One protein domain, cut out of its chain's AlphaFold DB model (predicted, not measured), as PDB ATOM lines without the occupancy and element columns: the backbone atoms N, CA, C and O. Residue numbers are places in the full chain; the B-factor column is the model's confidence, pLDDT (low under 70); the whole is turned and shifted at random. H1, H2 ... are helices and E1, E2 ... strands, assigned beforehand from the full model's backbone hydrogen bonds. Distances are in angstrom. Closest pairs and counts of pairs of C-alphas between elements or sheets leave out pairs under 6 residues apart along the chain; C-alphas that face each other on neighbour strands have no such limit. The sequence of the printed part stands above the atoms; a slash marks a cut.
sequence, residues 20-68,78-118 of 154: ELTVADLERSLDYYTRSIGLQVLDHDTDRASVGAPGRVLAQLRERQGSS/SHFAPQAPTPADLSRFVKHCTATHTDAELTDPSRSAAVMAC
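What this domain is: This is residues 20 to 68 and 78 to 118 of the 154 residues of a protein of Streptomyces sp. AcE210 (UniProt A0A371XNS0). The model has two lobes set end to end along its longest axis: a larger one, in which the helix H1 covers one face of a strongly twisted sheet of four strands, and a smaller one, which holds the helix H2 and the hairpin E5 and E6. The end of H2 meets H1 where the lobes join. The printed part has 90 residues, with two named helices and six named strands in the order E1 H1 E2 E3 E4 H2 E5 E6; the class is mixed, helices and strands. The larger sheet, in the order E1 E4 E3 E2, is mixed, and the smaller is antiparallel. The whole is compact, with a radius of gyration of the C-alphas of 13.3 A, yet elongated, with spans of 41 by 26 by 22 A.

How they stand to each other: In the larger sheet, E4, residues 56 to 63, is the antiparallel neighbour of E3, residues 48 to 53, with N 61 and O 49 at 2.7 A. E2, residues 40 to 44, is an edge strand antiparallel to E3, with N 42 and O 50 at 2.8 A. E2, E3 and E4 form a meander, each strand the antiparallel neighbour of the one before. E1, residues 20 to 23, is the other edge strand, parallel to E4, with N 21 and O 60 at 2.7 A. H1, residues 26 to 36, is on this sheet at a height of 8.8 A, over E4 and E3, and runs along the strands, at 1 degree to E3 on the local plane; the closest C-alphas of H1 and E3 are those of Tyr 33 and Val 51, 7.2 A apart. These are two layers, a helix on one face of a sheet. E1, H1 and E2 form a split strand-helix-strand unit, two strands running the same way with E4 and E3 between them, and its crossover is right-handed. H2, residues 87 to 100, touches H1 with residues 96 to 100 alone, closest at the C-alphas of Thr 100 and Ser 36, 5.6 A; they run opposite ways at a steep tilt of 69 degrees, only just short of about perpendicular. H2 is not on the larger sheet. E5, residues 105 to 107, and E6, residues 113 to 117, form an antiparallel hairpin, with N 115 and O 105 at 2.8 A. Residues 79 to 80 pair antiparallel with residues 116 to 117 of E6. E6 is apart from E4. In H1 and H2 every O i to N i+4 pair is within hydrogen-bond range.

Where its parts are: E1 begins at C-alpha 20, (-0.078, -1.373, -48.352), and spans 9.6 A. H1 spans 14.8 A, E2 10.8 A, E3 17.1 A and E4 20.9 A. H2 spans 19.9 A, from C-alpha 87 at (-25.603, 2.982, -42.714). E5 spans 6.2 A, and E6 spans 12.9 A, ending at C-alpha 117, (-6.214, 4.623, -35.431).

The domain as a whole: The two C-alphas farthest apart are those of Gly 66 and Ser 110, 41.6 A. Residues 69 to 77 are not printed, and C-alphas 68 and 78 are 15.7 A apart across this cut, which falls in the link from E4 to H2. Of the links that are printed whole, each is tight. The mean pLDDT of the printed part is 73.6; 26 residues are under 70, among them 65 to 68, 78 to 80 and 103 to 118.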
ATOM      1  N   GLU A  20      -1.082  -0.370 -48.731       82.12
ATOM      2  CA  GLU A  20      -0.078  -1.373 -48.352       82.12
ATOM      3  C   GLU A  20       0.596  -0.985 -47.026       82.12
ATOM      4  O   GLU A  20       1.081   0.136 -46.859       82.12
ATOM      5  N   LEU A  21       0.601  -1.908 -46.066       76.62
ATOM      6  CA  LEU A  21       1.149  -1.750 -44.727       76.62
ATOM      7  C   LEU A  21       2.245  -2.787 -44.510       76.62
ATOM      8  O   LEU A  21       1.997  -3.993 -44.533       76.62
ATOM      9  N   THR A  22       3.463  -2.319 -44.252       80.94
ATOM     10  CA  THR A  22       4.546  -3.200 -43.812       80.94
ATOM     11  C   THR A  22       4.358  -3.547 -42.339       80.94
ATOM     12  O   THR A  22       4.257  -2.653 -41.496       80.94
ATOM     13  N   VAL A  23       4.326  -4.841 -42.030       77.56
ATOM     14  CA  VAL A  23       4.139  -5.372 -40.678       77.56
ATOM     15  C   VAL A  23       5.325  -6.231 -40.255       77.56
ATOM     16  O   VAL A  23       5.961  -6.889 -41.073       77.56
ATOM     17  N   ALA A  24       5.620  -6.226 -38.956       75.50
ATOM     18  CA  ALA A  24       6.713  -7.012 -38.386       75.50
ATOM     19  C   ALA A  24       6.365  -8.501 -38.220       75.50
ATOM     20  O   ALA A  24       7.261  -9.333 -38.214       75.50
ATOM     21  N   ASP A  25       5.076  -8.795 -38.042       76.31
ATOM     22  CA  ASP A  25       4.506 -10.118 -37.792       76.31
ATOM     23  C   ASP A  25       3.132 -10.156 -38.479       76.31
ATOM     24  O   ASP A  25       2.249  -9.340 -38.160       76.31
ATOM     25  N   LEU A  26       2.990 -11.023 -39.486       80.31
ATOM     26  CA  LEU A  26       1.786 -11.097 -40.312       80.31
ATOM     27  C   LEU A  26       0.595 -11.665 -39.544       80.31
ATOM     28  O   LEU A  26      -0.473 -11.058 -39.562       80.31
ATOM     29  N   GLU A  27       0.796 -12.763 -38.821       80.75
ATOM     30  CA  GLU A  27      -0.232 -13.461 -38.039       80.75
ATOM     31  C   GLU A  27      -0.839 -12.546 -36.973       80.75
ATOM     32  O   GLU A  27      -2.059 -12.377 -36.881       80.75
ATOM     33  N   ARG A  28       0.009 -11.849 -36.210       79.31
ATOM     34  CA  ARG A  28      -0.445 -10.888 -35.198       79.31
ATOM     35  C   ARG A  28      -1.218  -9.724 -35.816       79.31
ATOM     36  O   ARG A  28      -2.172  -9.226 -35.216       79.31
ATOM     37  N   SER A  29      -0.791  -9.260 -36.988       79.88
ATOM     38  CA  SER A  29      -1.468  -8.168 -37.690       79.88
ATOM     39  C   SER A  29      -2.816  -8.623 -38.238       79.88
ATOM     40  O   SER A  29      -3.810  -7.917 -38.077       79.88
ATOM     41  N   LEU A  30      -2.874  -9.818 -38.816       82.12
ATOM     42  CA  LEU A  30      -4.104 -10.448 -39.279       82.12
ATOM     43  C   LEU A  30      -5.112 -10.626 -38.149       82.12
ATOM     44  O   LEU A  30      -6.275 -10.267 -38.328       82.12
ATOM     45  N   ASP A  31      -4.683 -11.097 -36.978       80.50
ATOM     46  CA  ASP A  31      -5.554 -11.220 -35.804       80.50
ATOM     47  C   ASP A  31      -6.159  -9.863 -35.415       80.50
ATOM     48  O   ASP A  31      -7.365  -9.752 -35.212       80.50
ATOM     49  N   TYR A  32      -5.363  -8.791 -35.428       77.62
ATOM     50  CA  TYR A  32      -5.860  -7.441 -35.162       77.62
ATOM     51  C   TYR A  32      -6.875  -6.964 -36.219       77.62
ATOM     52  O   TYR A  32      -7.979  -6.530 -35.876       77.62
ATOM     53  N   TYR A  33      -6.551  -7.078 -37.511       81.81
ATOM     54  CA  TYR A  33      -7.444  -6.623 -38.586       81.81
ATOM     55  C   TYR A  33      -8.724  -7.458 -38.697       81.81
ATOM     56  O   TYR A  33      -9.766  -6.930 -39.083       81.81
ATOM     57  N   THR A  34      -8.687  -8.732 -38.319       81.50
ATOM     58  CA  THR A  34      -9.856  -9.619 -38.392       81.50
ATOM     59  C   THR A  34     -10.681  -9.615 -37.113       81.50
ATOM     60  O   THR A  34     -11.904  -9.517 -37.179       81.50
ATOM     61  N   ARG A  35     -10.046  -9.689 -35.938       76.69
ATOM     62  CA  ARG A  35     -10.747  -9.829 -34.654       76.69
ATOM     63  C   ARG A  35     -11.016  -8.516 -33.952       76.69
ATOM     64  O   ARG A  35     -12.035  -8.423 -33.283       76.69
ATOM     65  N   SER A  36     -10.119  -7.539 -34.037       73.50
ATOM     66  CA  SER A  36     -10.346  -6.232 -33.406       73.50
ATOM     67  C   SER A  36     -11.165  -5.333 -34.325       73.50
ATOM     68  O   SER A  36     -12.138  -4.715 -33.895       73.50
ATOM     69  N   ILE A  37     -10.786  -5.289 -35.602       76.56
ATOM     70  CA  ILE A  37     -11.415  -4.401 -36.582       76.56
ATOM     71  C   ILE A  37     -12.635  -5.047 -37.252       76.56
ATOM     72  O   ILE A  37     -13.603  -4.347 -37.559       76.56
ATOM     73  N   GLY A  38     -12.610  -6.361 -37.481       78.44
ATOM     74  CA  GLY A  38     -13.720  -7.071 -38.120       78.44
ATOM     75  C   GLY A  38     -13.631  -7.118 -39.643       78.44
ATOM     76  O   GLY A  38     -14.656  -7.312 -40.300       78.44
ATOM     77  N   LEU A  39     -12.439  -6.919 -40.220       84.06
ATOM     78  CA  LEU A  39     -12.216  -7.119 -41.652       84.06
ATOM     79  C   LEU A  39     -12.176  -8.608 -41.995       84.06
ATOM     80  O   LEU A  39     -11.831  -9.462 -41.180       84.06
ATOM     81  N   GLN A  40     -12.499  -8.909 -43.245       84.81
ATOM     82  CA  GLN A  40     -12.362 -10.244 -43.805       84.81
ATOM     83  C   GLN A  40     -10.991 -10.384 -44.455       84.81
ATOM     84  O   GLN A  40     -10.523  -9.468 -45.133       84.81
ATOM     85  N   VAL A  41     -10.370 -11.547 -44.273       88.69
ATOM     86  CA  VAL A  41      -9.217 -11.944 -45.080       88.69
ATOM     87  C   VAL A  41      -9.737 -12.290 -46.468       88.69
ATOM     88  O   VAL A  41     -10.582 -13.171 -46.614       88.69
ATOM     89  N   LEU A  42      -9.277 -11.548 -47.469       87.56
ATOM     90  CA  LEU A  42      -9.633 -11.747 -48.872       87.56
ATOM     91  C   LEU A  42      -8.592 -12.605 -49.592       87.56
ATOM     92  O   LEU A  42      -8.945 -13.354 -50.493       87.56
ATOM     93  N   ASP A  43      -7.330 -12.482 -49.184       87.19
ATOM     94  CA  ASP A  43      -6.208 -13.251 -49.712       87.19
ATOM     95  C   ASP A  43      -5.148 -13.425 -48.618       87.19
ATOM     96  O   ASP A  43      -4.967 -12.527 -47.787       87.19
ATOM     97  N   HIS A  44      -4.467 -14.568 -48.596       88.12
ATOM     98  CA  HIS A  44      -3.434 -14.879 -47.609       88.12
ATOM     99  C   HIS A  44      -2.349 -15.750 -48.234       88.12
ATOM    100  O   HIS A  44      -2.635 -16.823 -48.763       88.12
ATOM    101  N   ASP A  45      -1.112 -15.288 -48.128       86.56
ATOM    102  CA  ASP A  45       0.090 -15.939 -48.632       86.56
ATOM    103  C   ASP A  45       1.166 -15.951 -47.528       86.56
ATOM    104  O   ASP A  45       0.907 -15.559 -46.391       86.56
ATOM    105  N   THR A  46       2.382 -16.401 -47.837       82.88
ATOM    106  CA  THR A  46       3.429 -16.614 -46.823       82.88
ATOM    107  C   THR A  46       3.975 -15.298 -46.265       82.88
ATOM    108  O   THR A  46       4.264 -15.217 -45.078       82.88
ATOM    109  N   ASP A  47       4.127 -14.270 -47.107       81.62
ATOM    110  CA  ASP A  47       4.675 -12.958 -46.717       81.62
ATOM    111  C   ASP A  47       3.658 -11.813 -46.799       81.62
ATOM    112  O   ASP A  47       3.996 -10.655 -46.551       81.62
ATOM    113  N   ARG A  48       2.410 -12.097 -47.181       86.62
ATOM    114  CA  ARG A  48       1.416 -11.060 -47.463       86.62
ATOM    115  C   ARG A  48      -0.001 -11.519 -47.188       86.62
ATOM    116  O   ARG A  48      -0.333 -12.689 -47.335       86.62
ATOM    117  N   ALA A  49      -0.858 -10.564 -46.863       87.44
ATOM    118  CA  ALA A  49      -2.282 -10.809 -46.729       87.44
ATOM    119  C   ALA A  49      -3.100  -9.599 -47.165       87.44
ATOM    120  O   ALA A  49      -2.744  -8.462 -46.871       87.44
ATOM    121  N   SER A  50      -4.234  -9.832 -47.811       87.44
ATOM    122  CA  SER A  50      -5.195  -8.786 -48.153       87.44
ATOM    123  C   SER A  50      -6.384  -8.853 -47.208       87.44
ATOM    124  O   SER A  50      -7.040  -9.889 -47.097       87.44
ATOM    125  N   VAL A  51      -6.698  -7.736 -46.559       84.69
ATOM    126  CA  VAL A  51      -7.852  -7.598 -45.668       84.69
ATOM    127  C   VAL A  51      -8.799  -6.515 -46.170       84.69
ATOM    128  O   VAL A  51      -8.393  -5.475 -46.703       84.69
ATOM    129  N   GLY A  52     -10.096  -6.748 -46.020       86.31
ATOM    130  CA  GLY A  52     -11.093  -5.817 -46.521       86.31
ATOM    131  C   GLY A  52     -12.526  -6.179 -46.181       86.31
ATOM    132  O   GLY A  52     -12.806  -6.900 -45.226       86.31
ATOM    133  N   ALA A  53     -13.436  -5.624 -46.969       81.94
ATOM    134  CA  ALA A  53     -14.865  -5.902 -46.917       81.94
ATOM    135  C   ALA A  53     -15.273  -6.735 -48.148       81.94
ATOM    136  O   ALA A  53     -14.497  -6.809 -49.109       81.94
ATOM    137  N   PRO A  54     -16.474  -7.344 -48.169       76.50
ATOM    138  CA  PRO A  54     -16.941  -8.108 -49.323       76.50
ATOM    139  C   PRO A  54     -16.803  -7.310 -50.629       76.50
ATOM    140  O   PRO A  54     -17.400  -6.246 -50.784       76.50
ATOM    141  N   GLY A  55     -15.983  -7.812 -51.556       74.31
ATOM    142  CA  GLY A  55     -15.745  -7.190 -52.862       74.31
ATOM    143  C   GLY A  55     -14.778  -5.998 -52.880       74.31
ATOM    144  O   GLY A  55     -14.608  -5.397 -53.939       74.31
ATOM    145  N   ARG A  56     -14.129  -5.641 -51.760       80.12
ATOM    146  CA  ARG A  56     -13.163  -4.528 -51.721       80.12
ATOM    147  C   ARG A  56     -12.001  -4.776 -50.761       80.12
ATOM    148  O   ARG A  56     -12.191  -4.845 -49.547       80.12
ATOM    149  N   VAL A  57     -10.782  -4.788 -51.303       85.31
ATOM    150  CA  VAL A  57      -9.543  -4.768 -50.511       85.31
ATOM    151  C   VAL A  57      -9.354  -3.377 -49.907       85.31
ATOM    152  O   VAL A  57      -9.410  -2.377 -50.624       85.31
ATOM    153  N   LEU A  58      -9.148  -3.313 -48.590       81.38
ATOM    154  CA  LEU A  58      -8.932  -2.058 -47.863       81.38
ATOM    155  C   LEU A  58      -7.466  -1.894 -47.460       81.38
ATOM    156  O   LEU A  58      -6.915  -0.805 -47.610       81.38
ATOM    157  N   ALA A  59      -6.829  -2.977 -47.011       81.69
ATOM    158  CA  ALA A  59      -5.414  -2.989 -46.683       81.69
ATOM    159  C   ALA A  59      -4.729  -4.265 -47.183       81.69
ATOM    160  O   ALA A  59      -5.306  -5.351 -47.161       81.69
ATOM    161  N   GLN A  60      -3.485  -4.117 -47.617       85.88
ATOM    162  CA  GLN A  60      -2.568  -5.199 -47.945       85.88
ATOM    163  C   GLN A  60      -1.454  -5.186 -46.904       85.88
ATOM    164  O   GLN A  60      -0.747  -4.197 -46.756       85.88
ATOM    165  N   LEU A  61      -1.321  -6.261 -46.148       83.25
ATOM    166  CA  LEU A  61      -0.272  -6.466 -45.164       83.25
ATOM    167  C   LEU A  61       0.893  -7.153 -45.865       83.25
ATOM    168  O   LEU A  61       0.683  -8.159 -46.537       83.25
ATOM    169  N   ARG A  62       2.107  -6.632 -45.700       82.69
ATOM    170  CA  ARG A  62       3.340  -7.310 -46.115       82.69
ATOM    171  C   ARG A  62       4.257  -7.501 -44.927       82.69
ATOM    172  O   ARG A  62       4.635  -6.526 -44.277       82.69
ATOM    173  N   GLU A  63       4.618  -8.744 -44.658       78.88
ATOM    174  CA  GLU A  63       5.572  -9.083 -43.619       78.88
ATOM    175  C   GLU A  63       6.979  -8.667 -44.034       78.88
ATOM    176  O   GLU A  63       7.469  -8.994 -45.116       78.88
ATOM    177  N   ARG A  64       7.662  -7.963 -43.138       77.44
ATOM    178  CA  ARG A  64       9.098  -7.742 -43.243       77.44
ATOM    179  C   ARG A  64       9.736  -8.057 -41.903       77.44
ATOM    180  O   ARG A  64       9.724  -7.239 -40.983       77.44
ATOM    181  N   GLN A  65      10.328  -9.244 -41.817       62.91
ATOM    182  CA  GLN A  65      11.014  -9.706 -40.616       62.91
ATOM    183  C   GLN A  65      12.104  -8.711 -40.199       62.91
ATOM    184  O   GLN A  65      12.935  -8.288 -41.006       62.91
ATOM    185  N   GLY A  66      12.057  -8.285 -38.936       58.28
ATOM    186  CA  GLY A  66      12.946  -7.256 -38.393       58.28
ATOM    187  C   GLY A  66      12.503  -5.810 -38.646       58.28
ATOM    188  O   GLY A  66      13.245  -4.889 -38.296       58.28
ATOM    189  N   SER A  67      11.314  -5.561 -39.212       57.50
ATOM    190  CA  SER A  67      10.772  -4.200 -39.253       57.50
ATOM    191  C   SER A  67      10.394  -3.753 -37.840       57.50
ATOM    192  O   SER A  67       9.530  -4.351 -37.200       57.50
ATOM    193  N   SER A  68      11.036  -2.701 -37.339       55.81
ATOM    194  CA  SER A  68      10.595  -2.044 -36.109       55.81
ATOM    195  C   SER A  68       9.334  -1.221 -36.407       55.81
ATOM    196  O   SER A  68       9.240  -0.674 -37.513       55.81
ATOM    197  N   SER A  78      -0.823   7.667 -40.102       58.41
ATOM    198  CA  SER A  78      -1.308   7.913 -38.737       58.41
ATOM    199  C   SER A  78      -2.696   7.322 -38.461       58.41
ATOM    200  O   SER A  78      -2.956   6.837 -37.364       58.41
ATOM    201  N   HIS A  79      -3.609   7.374 -39.433       61.94
ATOM    202  CA  HIS A  79      -4.954   6.803 -39.327       61.94
ATOM    203  C   HIS A  79      -5.480   6.418 -40.710       61.94
ATOM    204  O   HIS A  79      -5.081   7.001 -41.721       61.94
ATOM    205  N   PHE A  80      -6.380   5.440 -40.746       66.00
ATOM    206  CA  PHE A  80      -7.082   5.024 -41.956       66.00
ATOM    207  C   PHE A  80      -8.583   5.060 -41.688       66.00
ATOM    208  O   PHE A  80      -9.042   4.553 -40.666       66.00
ATOM    209  N   ALA A  81      -9.339   5.688 -42.587       71.44
ATOM    210  CA  ALA A  81     -10.761   5.929 -42.392       71.44
ATOM    211  C   ALA A  81     -11.599   5.348 -43.541       71.44
ATOM    212  O   ALA A  81     -11.943   6.076 -44.477       71.44
ATOM    213  N   PRO A  82     -11.896   4.035 -43.534       68.94
ATOM    214  CA  PRO A  82     -12.737   3.451 -44.563       68.94
ATOM    215  C   PRO A  82     -14.164   3.997 -44.441       68.94
ATOM    216  O   PRO A  82     -14.766   4.015 -43.364       68.94
ATOM    217  N   GLN A  83     -14.716   4.435 -45.570       72.25
ATOM    218  CA  GLN A  83     -16.113   4.839 -45.654       72.25
ATOM    219  C   GLN A  83     -16.998   3.595 -45.775       72.25
ATOM    220  O   GLN A  83     -16.803   2.766 -46.671       72.25
ATOM    221  N   ALA A  84     -17.980   3.476 -44.885       69.19
ATOM    222  CA  ALA A  84     -19.003   2.452 -44.979       69.19
ATOM    223  C   ALA A  84     -19.947   2.790 -46.150       69.19
ATOM    224  O   ALA A  84     -20.452   3.914 -46.224       69.19
ATOM    225  N   PRO A  85     -20.206   1.842 -47.068       67.44
ATOM    226  CA  PRO A  85     -21.057   2.095 -48.226       67.44
ATOM    227  C   PRO A  85     -22.526   2.274 -47.828       67.44
ATOM    228  O   PRO A  85     -23.275   2.940 -48.540       67.44
ATOM    229  N   THR A  86     -22.945   1.704 -46.690       71.81
ATOM    230  CA  THR A  86     -24.308   1.833 -46.171       71.81
ATOM    231  C   THR A  86     -24.334   2.140 -44.665       71.81
ATOM    232  O   THR A  86     -23.441   1.711 -43.926       71.81
ATOM    233  N   PRO A  87     -25.400   2.793 -44.157       74.50
ATOM    234  CA  PRO A  87     -25.603   2.982 -42.714       74.50
ATOM    235  C   PRO A  87     -25.701   1.664 -41.924       74.50
ATOM    236  O   PRO A  87     -25.382   1.609 -40.731       74.50
ATOM    237  N   ALA A  88     -26.134   0.582 -42.579       75.62
ATOM    238  CA  ALA A  88     -26.187  -0.746 -41.975       75.62
ATOM    239  C   ALA A  88     -24.780  -1.306 -41.726       75.62
ATOM    240  O   ALA A  88     -24.536  -1.897 -40.673       75.62
ATOM    241  N   ASP A  89     -23.844  -1.077 -42.649       73.62
ATOM    242  CA  ASP A  89     -22.448  -1.494 -42.490       73.62
ATOM    243  C   ASP A  89     -21.746  -0.692 -41.398       73.62
ATOM    244  O   ASP A  89     -21.038  -1.275 -40.577       73.62
ATOM    245  N   LEU A  90     -22.046   0.607 -41.291       73.69
ATOM    246  CA  LEU A  90     -21.604   1.421 -40.159       73.69
ATOM    247  C   LEU A  90     -22.121   0.853 -38.831       73.69
ATOM    248  O   LEU A  90     -21.362   0.671 -37.884       73.69
ATOM    249  N   SER A  91     -23.409   0.507 -38.768       77.31
ATOM    250  CA  SER A  91     -24.008  -0.076 -37.564       77.31
ATOM    251  C   SER A  91     -23.375  -1.421 -37.187       77.31
ATOM    252  O   SER A  91     -23.187  -1.699 -36.002       77.31
ATOM    253  N   ARG A  92     -23.032  -2.266 -38.171       79.56
ATOM    254  CA  ARG A  92     -22.299  -3.525 -37.941       79.56
ATOM    255  C   ARG A  92     -20.899  -3.261 -37.399       79.56
ATOM    256  O   ARG A  92     -20.514  -3.901 -36.424       79.56
ATOM    257  N   PHE A  93     -20.186  -2.302 -37.981       77.06
ATOM    258  CA  PHE A  93     -18.856  -1.904 -37.534       77.06
ATOM    259  C   PHE A  93     -18.870  -1.402 -36.079       77.06
ATOM    260  O   PHE A  93     -18.129  -1.910 -35.244       77.06
ATOM    261  N   VAL A  94     -19.793  -0.500 -35.728       77.44
ATOM    262  CA  VAL A  94     -19.921   0.021 -34.353       77.44
ATOM    263  C   VAL A  94     -20.234  -1.087 -33.344       77.44
ATOM    264  O   VAL A  94     -19.639  -1.136 -32.263       77.44
ATOM    265  N   LYS A  95     -21.142  -2.008 -33.694       80.38
ATOM    266  CA  LYS A  95     -21.436  -3.187 -32.861       80.38
ATOM    267  C   LYS A  95     -20.196  -4.055 -32.666       80.38
ATOM    268  O   LYS A  95     -19.946  -4.493 -31.546       80.38
ATOM    269  N   HIS A  96     -19.427  -4.277 -33.731       78.31
ATOM    270  CA  HIS A  96     -18.197  -5.055 -33.671       78.31
ATOM    271  C   HIS A  96     -17.170  -4.401 -32.738       78.31
ATOM    272  O   HIS A  96     -16.756  -5.046 -31.781       78.31
ATOM    273  N   CYS A  97     -16.851  -3.114 -32.922       76.81
ATOM    274  CA  CYS A  97     -15.891  -2.404 -32.065       76.81
ATOM    275  C   CYS A  97     -16.304  -2.403 -30.589       76.81
ATOM    276  O   CYS A  97     -15.462  -2.567 -29.707       76.81
ATOM    277  N   THR A  98     -17.605  -2.271 -30.314       75.31
ATOM    278  CA  THR A  98     -18.138  -2.327 -28.944       75.31
ATOM    279  C   THR A  98     -17.955  -3.718 -28.329       75.31
ATOM    280  O   THR A  98     -17.599  -3.829 -27.160       75.31
ATOM    281  N   ALA A  99     -18.162  -4.786 -29.106       72.38
ATOM    282  CA  ALA A  99     -17.972  -6.158 -28.636       72.38
ATOM    283  C   ALA A  99     -16.489  -6.504 -28.420       72.38
ATOM    284  O   ALA A  99     -16.138  -7.194 -27.461       72.38
ATOM    285  N   THR A 100     -15.610  -6.012 -29.294       72.56
ATOM    286  CA  THR A 100     -14.179  -6.354 -29.299       72.56
ATOM    287  C   THR A 100     -13.327  -5.395 -28.474       72.56
ATOM    288  O   THR A 100     -12.137  -5.637 -28.300       72.56
ATOM    289  N   HIS A 101     -13.947  -4.361 -27.890       70.00
ATOM    290  CA  HIS A 101     -13.283  -3.307 -27.117       70.00
ATOM    291  C   HIS A 101     -12.190  -2.594 -27.927       70.00
ATOM    292  O   HIS A 101     -11.133  -2.236 -27.403       70.00
ATOM    293  N   THR A 102     -12.458  -2.400 -29.217       70.44
ATOM    294  CA  THR A 102     -11.542  -1.746 -30.151       70.44
ATOM    295  C   THR A 102     -11.804  -0.247 -30.176       70.44
ATOM    296  O   THR A 102     -12.950   0.188 -30.291       70.44
ATOM    297  N   ASP A 103     -10.735   0.543 -30.072       63.88
ATOM    298  CA  ASP A 103     -10.800   2.004 -30.118       63.88
ATOM    299  C   ASP A 103     -11.062   2.460 -31.562       63.88
ATOM    300  O   ASP A 103     -10.263   2.198 -32.465       63.88
ATOM    301  N   ALA A 104     -12.213   3.090 -31.793       65.31
ATOM    302  CA  ALA A 104     -12.615   3.621 -33.089       65.31
ATOM    303  C   ALA A 104     -13.315   4.967 -32.891       65.31
ATOM    304  O   ALA A 104     -14.185   5.106 -32.024       65.31
ATOM    305  N   GLU A 105     -12.955   5.950 -33.711       67.75
ATOM    306  CA  GLU A 105     -13.593   7.261 -33.717       67.75
ATOM    307  C   GLU A 105     -14.546   7.352 -34.912       67.75
ATOM    308  O   GLU A 105     -14.197   7.038 -36.046       67.75
ATOM    309  N   LEU A 106     -15.781   7.779 -34.665       61.34
ATOM    310  CA  LEU A 106     -16.744   8.065 -35.726       61.34
ATOM    311  C   LEU A 106     -16.663   9.550 -36.054       61.34
ATOM    312  O   LEU A 106     -16.989  10.385 -35.210       61.34
ATOM    313  N   THR A 107     -16.261   9.869 -37.279       57.44
ATOM    314  CA  THR A 107     -16.188  11.251 -37.758       57.44
ATOM    315  C   THR A 107     -17.298  11.475 -38.776       57.44
ATOM    316  O   THR A 107     -17.316  10.841 -39.824       57.44
ATOM    317  N   ASP A 108     -18.220  12.381 -38.444       54.91
ATOM    318  CA  ASP A 108     -19.425  12.720 -39.214       54.91
ATOM    319  C   ASP A 108     -20.336  11.513 -39.560       54.91
ATOM    320  O   ASP A 108     -20.175  10.864 -40.601       54.91
ATOM    321  N   PRO A 109     -21.371  11.230 -38.742       53.50
ATOM    322  CA  PRO A 109     -22.309  10.139 -39.013       53.50
ATOM    323  C   PRO A 109     -23.100  10.332 -40.318       53.50
ATOM    324  O   PRO A 109     -23.616   9.357 -40.863       53.50
ATOM    325  N   SER A 110     -23.155  11.554 -40.860       50.16
ATOM    326  CA  SER A 110     -23.838  11.870 -42.122       50.16
ATOM    327  C   SER A 110     -23.068  11.362 -43.346       50.16
ATOM    328  O   SER A 110     -23.669  11.127 -44.394       50.16
ATOM    329  N   ARG A 111     -21.747  11.161 -43.223       54.47
ATOM    330  CA  ARG A 111     -20.867  10.664 -44.297       54.47
ATOM    331  C   ARG A 111     -20.452   9.202 -44.139       54.47
ATOM    332  O   ARG A 111     -19.741   8.683 -44.993       54.47
ATOM    333  N   SER A 112     -20.944   8.518 -43.102       57.41
ATOM    334  CA  SER A 112     -20.671   7.096 -42.843       57.41
ATOM    335  C   SER A 112     -19.173   6.746 -42.859       57.41
ATOM    336  O   SER A 112     -18.784   5.698 -43.369       57.41
ATOM    337  N   ALA A 113     -18.319   7.621 -42.323       52.50
ATOM    338  CA  ALA A 113     -16.884   7.375 -42.211       52.50
ATOM    339  C   ALA A 113     -16.518   6.941 -40.784       52.50
ATOM    340  O   ALA A 113     -16.934   7.559 -39.801       52.50
ATOM    341  N   ALA A 114     -15.730   5.874 -40.666       57.44
ATOM    342  CA  ALA A 114     -15.139   5.453 -39.402       57.44
ATOM    343  C   ALA A 114     -13.635   5.701 -39.465       57.44
ATOM    344  O   ALA A 114     -12.981   5.184 -40.363       57.44
ATOM    345  N   VAL A 115     -13.093   6.484 -38.536       53.75
ATOM    346  CA  VAL A 115     -11.655   6.712 -38.410       53.75
ATOM    347  C   VAL A 115     -11.080   5.651 -37.487       53.75
ATOM    348  O   VAL A 115     -11.455   5.526 -36.319       53.75
ATOM    349  N   MET A 116     -10.138   4.890 -38.024       59.38
ATOM    350  CA  MET A 116      -9.420   3.872 -37.286       59.38
ATOM    351  C   MET A 116      -7.988   4.328 -37.056       59.38
ATOM    352  O   MET A 116      -7.242   4.612 -38.000       59.38
ATOM    353  N   ALA A 117      -7.601   4.397 -35.787       53.69
ATOM    354  CA  ALA A 117      -6.214   4.623 -35.431       53.69
ATOM    355  C   ALA A 117      -5.416   3.362 -35.781       53.69
ATOM    356  O   ALA A 117      -5.663   2.286 -35.236       53.69
ATOM    357  N   CYS A 118      -4.459   3.490 -36.699       43.16
ATOM    358  CA  CYS A 118      -3.505   2.420 -36.954       43.16
ATOM    359  C   CYS A 118      -2.631   2.277 -35.699       43.16
ATOM    360  O   CYS A 118      -2.124   3.271 -35.178       43.16
TER     361      CYS A 118